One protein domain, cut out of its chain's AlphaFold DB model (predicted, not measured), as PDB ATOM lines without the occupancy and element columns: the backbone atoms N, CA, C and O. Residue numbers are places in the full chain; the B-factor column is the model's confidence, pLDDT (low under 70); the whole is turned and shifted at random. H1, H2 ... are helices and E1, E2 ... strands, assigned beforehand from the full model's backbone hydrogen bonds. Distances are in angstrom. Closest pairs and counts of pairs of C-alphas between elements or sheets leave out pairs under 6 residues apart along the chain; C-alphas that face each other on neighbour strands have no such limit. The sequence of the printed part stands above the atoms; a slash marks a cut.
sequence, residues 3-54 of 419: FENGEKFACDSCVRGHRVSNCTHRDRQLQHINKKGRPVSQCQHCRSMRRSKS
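AT A GLANCE: This is residues 3 to 54 of the 419 residues of the protein "Copper-fist domain-containing protein" of Coniella lustricola (UniProt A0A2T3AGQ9). What is the shape? A small compact head, the two-stranded sheet with short H1 and H2, has a long arm, residues 36 to 54, sticking out and ending in H3. What builds it? The printed part has 52 residues, with E1, H1, H2, E2 and H3 in that order; the sheet E1 - E2 is antiparallel and the class mixed. How large? It is extended, radius of gyration of the C-alphas 16.8 A, spanning 52 by 24 by 16 A.

HOW THE PARTS SIT: How do the strands pair? E1, residues 7 to 11, and E2, residues 30 to 32, are antiparallel; N 31 and O 10, 2.9 A apart, are within hydrogen-bond range. And the helices? H1, residues 12 to 16, and H2, residues 19 to 22, are close but not clearly touching, their closest C-alphas, Cys 14 and Val 20, 5.1 A apart. H3, residues 44 to 52, is apart from both. Every O i to N i+4 pair is within hydrogen-bond range in H1 and H3; H2 is too short for one.

IN THESE COORDINATES: Where does E1 begin? C-alpha 7 is at (13.432, 39.078, 86.999); E1 measures 13.8 A from first to last C-alpha. Where does H3 end? C-alpha 52 is at (9.042, 65.002, 109.846), 12.1 A from C-alpha 44.

THE WHOLE: Which link is long? E2 to H3, 11 residues. Any cut or low confidence? The printed part has no cut, and no printed residue is under 70 in pLDDT.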
ATOM      1  N   PHE A   3      10.955  40.299  80.773       90.25
ATOM      2  CA  PHE A   3      10.694  39.743  82.093       90.25
ATOM      3  C   PHE A   3      10.620  38.229  81.969       90.25
ATOM      4  O   PHE A   3       9.745  37.713  81.277       90.25
ATOM      5  N   GLU A   4      11.534  37.540  82.639       87.88
ATOM      6  CA  GLU A   4      11.643  36.082  82.644       87.88
ATOM      7  C   GLU A   4      11.780  35.657  84.108       87.88
ATOM      8  O   GLU A   4      12.527  36.270  84.870       87.88
ATOM      9  N   ASN A   5      10.961  34.694  84.543       82.56
ATOM     10  CA  ASN A   5      10.871  34.217  85.934       82.56
ATOM     11  C   ASN A   5      10.685  35.319  87.009       82.56
ATOM     12  O   ASN A   5      11.038  35.138  88.170       82.56
ATOM     13  N   GLY A   6      10.108  36.468  86.632       85.25
ATOM     14  CA  GLY A   6       9.892  37.631  87.507       85.25
ATOM     15  C   GLY A   6      11.076  38.606  87.600       85.25
ATOM     16  O   GLY A   6      10.918  39.719  88.109       85.25
ATOM     17  N   GLU A   7      12.237  38.238  87.059       88.12
ATOM     18  CA  GLU A   7      13.432  39.078  86.999       88.12
ATOM     19  C   GLU A   7      13.474  39.942  85.726       88.12
ATOM     20  O   GLU A   7      12.694  39.762  84.788       88.12
ATOM     21  N   LYS A   8      14.335  40.970  85.717       92.44
ATOM     22  CA  LYS A   8      14.336  42.035  84.696       92.44
ATOM     23  C   LYS A   8      15.544  41.917  83.778       92.44
ATOM     24  O   LYS A   8      16.661  42.151  84.223       92.44
ATOM     25  N   PHE A   9      15.324  41.682  82.490       93.31
ATOM     26  CA  PHE A   9      16.390  41.501  81.501       93.31
ATOM     27  C   PHE A   9      16.359  42.567  80.393       93.31
ATOM     28  O   PHE A   9      15.315  43.151  80.070       93.31
ATOM     29  N   ALA A  10      17.518  42.838  79.789       94.62
ATOM     30  CA  ALA A  10      17.623  43.531  78.501       94.62
ATOM     31  C   ALA A  10      18.900  43.127  77.752       94.62
ATOM     32  O   ALA A  10      19.842  42.616  78.351       94.62
ATOM     33  N   CYS A  11      18.940  43.408  76.450       95.00
ATOM     34  CA  CYS A  11      20.116  43.169  75.621       95.00
ATOM     35  C   CYS A  11      21.308  44.053  76.034       95.00
ATOM     36  O   CYS A  11      21.108  45.205  76.419       95.00
ATOM     37  N   ASP A  12      22.546  43.580  75.881       94.31
ATOM     38  CA  ASP A  12      23.751  44.373  76.195       94.31
ATOM     39  C   ASP A  12      23.785  45.733  75.457       94.31
ATOM     40  O   ASP A  12      23.929  46.789  76.078       94.31
ATOM     41  N   SER A  13      23.483  45.760  74.150       93.62
ATOM     42  CA  SER A  13      23.357  47.012  73.372       93.62
ATOM     43  C   SER A  13      22.334  47.991  73.979       93.62
ATOM     44  O   SER A  13      22.470  49.209  73.874       93.62
ATOM     45  N   CYS A  14      21.304  47.452  74.632       94.81
ATOM     46  CA  CYS A  14      20.209  48.170  75.267       94.81
ATOM     47  C   CYS A  14      20.598  48.681  76.663       94.81
ATOM     48  O   CYS A  14      20.132  49.744  77.078       94.81
ATOM     49  N   VAL A  15      21.452  47.939  77.379       93.19
ATOM     50  CA  VAL A  15      22.066  48.342  78.650       93.19
ATOM     51  C   VAL A  15      23.048  49.488  78.411       93.19
ATOM     52  O   VAL A  15      22.858  50.560  78.990       93.19
ATOM     53  N   ARG A  16      24.016  49.308  77.499       92.94
ATOM     54  CA  ARG A  16      25.010  50.332  77.121       92.94
ATOM     55  C   ARG A  16      24.359  51.580  76.522       92.94
ATOM     56  O   ARG A  16      24.672  52.690  76.924       92.94
ATOM     57  N   GLY A  17      23.405  51.408  75.605       94.25
ATOM     58  CA  GLY A  17      22.687  52.511  74.957       94.25
ATOM     59  C   GLY A  17      21.569  53.142  75.795       94.25
ATOM     60  O   GLY A  17      20.754  53.876  75.243       94.25
ATOM     61  N   HIS A  18      21.452  52.811  77.086       93.25
ATOM     62  CA  HIS A  18      20.397  53.241  78.020       93.25
ATOM     63  C   HIS A  18      18.931  52.907  77.638       93.25
ATOM     64  O   HIS A  18      18.032  53.117  78.453       93.25
ATOM     65  N   ARG A  19      18.668  52.285  76.478       94.25
ATOM     66  CA  ARG A  19      17.339  51.876  75.958       94.25
ATOM     67  C   ARG A  19      16.701  50.672  76.683       94.25
ATOM     68  O   ARG A  19      15.778  50.039  76.173       94.25
ATOM     69  N   VAL A  20      17.163  50.363  77.896       92.75
ATOM     70  CA  VAL A  20      16.707  49.269  78.774       92.75
ATOM     71  C   VAL A  20      15.182  49.162  78.878       92.75
ATOM     72  O   VAL A  20      14.632  48.062  78.756       92.75
ATOM     73  N   SER A  21      14.493  50.288  79.097       91.94
ATOM     74  CA  SER A  21      13.034  50.331  79.277       91.94
ATOM     75  C   SER A  21      12.303  49.673  78.108       91.94
ATOM     76  O   SER A  21      11.474  48.793  78.328       91.94
ATOM     77  N   ASN A  22      12.709  49.988  76.876       93.19
ATOM     78  CA  ASN A  22      11.990  49.623  75.655       93.19
ATOM     79  C   ASN A  22      12.676  48.484  74.871       93.19
ATOM     80  O   ASN A  22      12.253  48.161  73.772       93.19
ATOM     81  N   CYS A  23      13.712  47.845  75.433       93.62
ATOM     82  CA  CYS A  23      14.338  46.648  74.859       93.62
ATOM     83  C   CYS A  23      13.315  45.529  74.582       93.62
ATOM     84  O   CYS A  23      12.765  44.974  75.535       93.62
ATOM     85  N   THR A  24      13.137  45.167  73.311       93.06
ATOM     86  CA  THR A  24      12.305  44.043  72.836       93.06
ATOM     87  C   THR A  24      13.121  42.876  72.262       93.06
ATOM     88  O   THR A  24      12.552  41.826  71.974       93.06
ATOM     89  N   HIS A  25      14.440  43.041  72.123       90.62
ATOM     90  CA  HIS A  25      15.343  42.044  71.544       90.62
ATOM     91  C   HIS A  25      15.473  40.794  72.422       90.62
ATOM     92  O   HIS A  25      15.965  40.885  73.547       90.62
ATOM     93  N   ARG A  26      15.073  39.639  71.877       88.19
ATOM     94  CA  ARG A  26      15.333  38.285  72.420       88.19
ATOM     95  C   ARG A  26      16.457  37.568  71.658       88.19
ATOM     96  O   ARG A  26      17.061  36.633  72.156       88.19
ATOM     97  N   ASP A  27      16.757  38.080  70.469       89.81
ATOM     98  CA  ASP A  27      17.799  37.722  69.501       89.81
ATOM     99  C   ASP A  27      19.248  37.955  69.980       89.81
ATOM    100  O   ASP A  27      20.194  37.754  69.222       89.81
ATOM    101  N   ARG A  28      19.451  38.437  71.213       90.56
ATOM    102  CA  ARG A  28      20.745  38.924  71.720       90.56
ATOM    103  C   ARG A  28      20.946  38.490  73.159       90.56
ATOM    104  O   ARG A  28      19.976  38.319  73.888       90.56
ATOM    105  N   GLN A  29      22.206  38.409  73.584       88.88
ATOM    106  CA  GLN A  29      22.566  38.100  74.969       88.88
ATOM    107  C   GLN A  29      21.844  39.042  75.950       88.88
ATOM    108  O   GLN A  29      22.011  40.267  75.910       88.88
ATOM    109  N   LEU A  30      21.011  38.438  76.797       91.69
ATOM    110  CA  LEU A  30      20.172  39.086  77.799       91.69
ATOM    111  C   LEU A  30      20.934  39.162  79.124       91.69
ATOM    112  O   LEU A  30      21.329  38.143  79.682       91.69
ATOM    113  N   GLN A  31      21.124  40.373  79.642       90.88
ATOM    114  CA  GLN A  31      21.751  40.602  80.942       90.88
ATOM    115  C   GLN A  31      20.680  40.896  81.998       90.88
ATOM    116  O   GLN A  31      19.775  41.702  81.756       90.88
ATOM    117  N   HIS A  32      20.798  40.281  83.182       92.44
ATOM    118  CA  HIS A  32      19.946  40.618  84.323       92.44
ATOM    119  C   HIS A  32      20.249  42.034  84.842       92.44
ATOM    120  O   HIS A  32      21.402  42.434  85.015       92.44
ATOM    121  N   ILE A  33      19.194  42.796  85.119       90.69
ATOM    122  CA  ILE A  33      19.243  44.187  85.554       90.69
ATOM    123  C   ILE A  33      18.842  44.257  87.021       90.69
ATOM    124  O   ILE A  33      17.683  44.497  87.377       90.69
ATOM    125  N   ASN A  34      19.861  44.139  87.868       85.06
ATOM    126  CA  ASN A  34      19.772  44.449  89.289       85.06
ATOM    127  C   ASN A  34      19.102  45.817  89.523       85.06
ATOM    128  O   ASN A  34      19.267  46.767  88.747       85.06
ATOM    129  N   LYS A  35      18.339  45.920  90.619       81.56
ATOM    130  CA  LYS A  35      17.543  47.108  90.973       81.56
ATOM    131  C   LYS A  35      18.438  48.354  91.015       81.56
ATOM    132  O   LYS A  35      19.257  48.506  91.916       81.56
ATOM    133  N   LYS A  36      18.283  49.245  90.025       75.31
ATOM    134  CA  LYS A  36      19.154  50.413  89.828       75.31
ATOM    135  C   LYS A  36      19.079  51.371  91.021       75.31
ATOM    136  O   LYS A  36      18.097  52.093  91.178       75.31
ATOM    137  N   GLY A  37      20.144  51.422  91.814       78.62
ATOM    138  CA  GLY A  37      20.309  52.397  92.884       78.62
ATOM    139  C   GLY A  37      21.649  52.245  93.595       78.62
ATOM    140  O   GLY A  37      22.081  51.134  93.887       78.62
ATOM    141  N   ARG A  38      22.291  53.373  93.923       74.19
ATOM    142  CA  ARG A  38      23.318  53.403  94.975       74.19
ATOM    143  C   ARG A  38      22.653  52.912  96.277       74.19
ATOM    144  O   ARG A  38      21.544  53.379  96.555       74.19
ATOM    145  N   PRO A  39      23.282  52.028  97.077       74.94
ATOM    146  CA  PRO A  39      22.729  51.628  98.370       74.94
ATOM    147  C   PRO A  39      22.440  52.875  99.210       74.94
ATOM    148  O   PRO A  39      23.260  53.795  99.274       74.94
ATOM    149  N   VAL A  40      21.240  52.947  99.792       75.31
ATOM    150  CA  VAL A  40      20.757  54.180 100.424       75.31
ATOM    151  C   VAL A  40      21.604  54.466 101.664       75.31
ATOM    152  O   VAL A  40      21.476  53.792 102.681       75.31
ATOM    153  N   SER A  41      22.446  55.500 101.596       74.38
ATOM    154  CA  SER A  41      23.386  55.899 102.658       74.38
ATOM    155  C   SER A  41      22.721  56.440 103.932       74.38
ATOM    156  O   SER A  41      23.400  56.867 104.863       74.38
ATOM    157  N   GLN A  42      21.388  56.440 103.978       80.38
ATOM    158  CA  GLN A  42      20.576  56.866 105.103       80.38
ATOM    159  C   GLN A  42      19.499  55.814 105.386       80.38
ATOM    160  O   GLN A  42      18.705  55.479 104.506       80.38
ATOM    161  N   CYS A  43      19.438  55.324 106.625       87.00
ATOM    162  CA  CYS A  43      18.408  54.381 107.051       87.00
ATOM    163  C   CYS A  43      17.009  55.022 107.003       87.00
ATOM    164  O   CYS A  43      16.855  56.244 107.112       87.00
ATOM    165  N   GLN A  44      15.967  54.195 106.888       84.25
ATOM    166  CA  GLN A  44      14.585  54.673 106.765       84.25
ATOM    167  C   GLN A  44      14.145  55.544 107.960       84.25
ATOM    168  O   GLN A  44      13.402  56.500 107.761       84.25
ATOM    169  N   HIS A  45      14.660  55.282 109.169       81.81
ATOM    170  CA  HIS A  45      14.420  56.089 110.373       81.81
ATOM    171  C   HIS A  45      15.000  57.511 110.262       81.81
ATOM    172  O   HIS A  45      14.285  58.492 110.449       81.81
ATOM    173  N   CYS A  46      16.274  57.670 109.888       85.50
ATOM    174  CA  CYS A  46      16.843  59.008 109.683       85.50
ATOM    175  C   CYS A  46      16.215  59.716 108.469       85.50
ATOM    176  O   CYS A  46      16.099  60.941 108.465       85.50
ATOM    177  N   ARG A  47      15.761  58.960 107.460       86.81
ATOM    178  CA  ARG A  47      15.047  59.495 106.292       86.81
ATOM    179  C   ARG A  47      13.641  59.992 106.641       86.81
ATOM    180  O   ARG A  47      13.225  61.022 106.114       86.81
ATOM    181  N   SER A  48      12.915  59.304 107.526       84.38
ATOM    182  CA  SER A  48      11.621  59.774 108.032       84.38
ATOM    183  C   SER A  48      11.795  60.940 109.004       84.38
ATOM    184  O   SER A  48      11.102  61.939 108.848       84.38
ATOM    185  N   MET A  49      12.779  60.900 109.909       80.94
ATOM    186  CA  MET A  49      13.076  62.010 110.827       80.94
ATOM    187  C   MET A  49      13.476  63.295 110.085       80.94
ATOM    188  O   MET A  49      13.020  64.380 110.441       80.94
ATOM    189  N   ARG A  50      14.262  63.189 109.005       86.69
ATOM    190  CA  ARG A  50      14.585  64.333 108.136       86.69
ATOM    191  C   ARG A  50      13.349  64.906 107.429       86.69
ATOM    192  O   ARG A  50      13.330  66.096 107.152       86.69
ATOM    193  N   ARG A  51      12.320  64.093 107.156       85.56
ATOM    194  CA  ARG A  51      11.041  64.547 106.575       85.56
ATOM    195  C   ARG A  51      10.094  65.154 107.613       85.56
ATOM    196  O   ARG A  51       9.443  66.140 107.307       85.56
ATOM    197  N   SER A  52      10.006  64.581 108.815       87.38
ATOM    198  CA  SER A  52       9.042  65.002 109.846       87.38
ATOM    199  C   SER A  52       9.553  66.093 110.790       87.38
ATOM    200  O   SER A  52       8.746  66.759 111.431       87.38
ATOM    201  N   LYS A  53      10.876  66.282 110.893       83.69
ATOM    202  CA  LYS A  53      11.512  67.295 111.757       83.69
ATOM    203  C   LYS A  53      12.463  68.239 111.007       83.69
ATOM    204  O   LYS A  53      13.172  69.004 111.651       83.69
ATOM    205  N   SER A  54      12.562  68.133 109.678       79.88
ATOM    206  CA  SER A  54      13.516  68.872 108.818       79.88
ATOM    207  C   SER A  54      15.001  68.764 109.219       79.88
ATOM    208  O   SER A  54      15.851  69.486 108.705       79.88
TER     209      SER A  54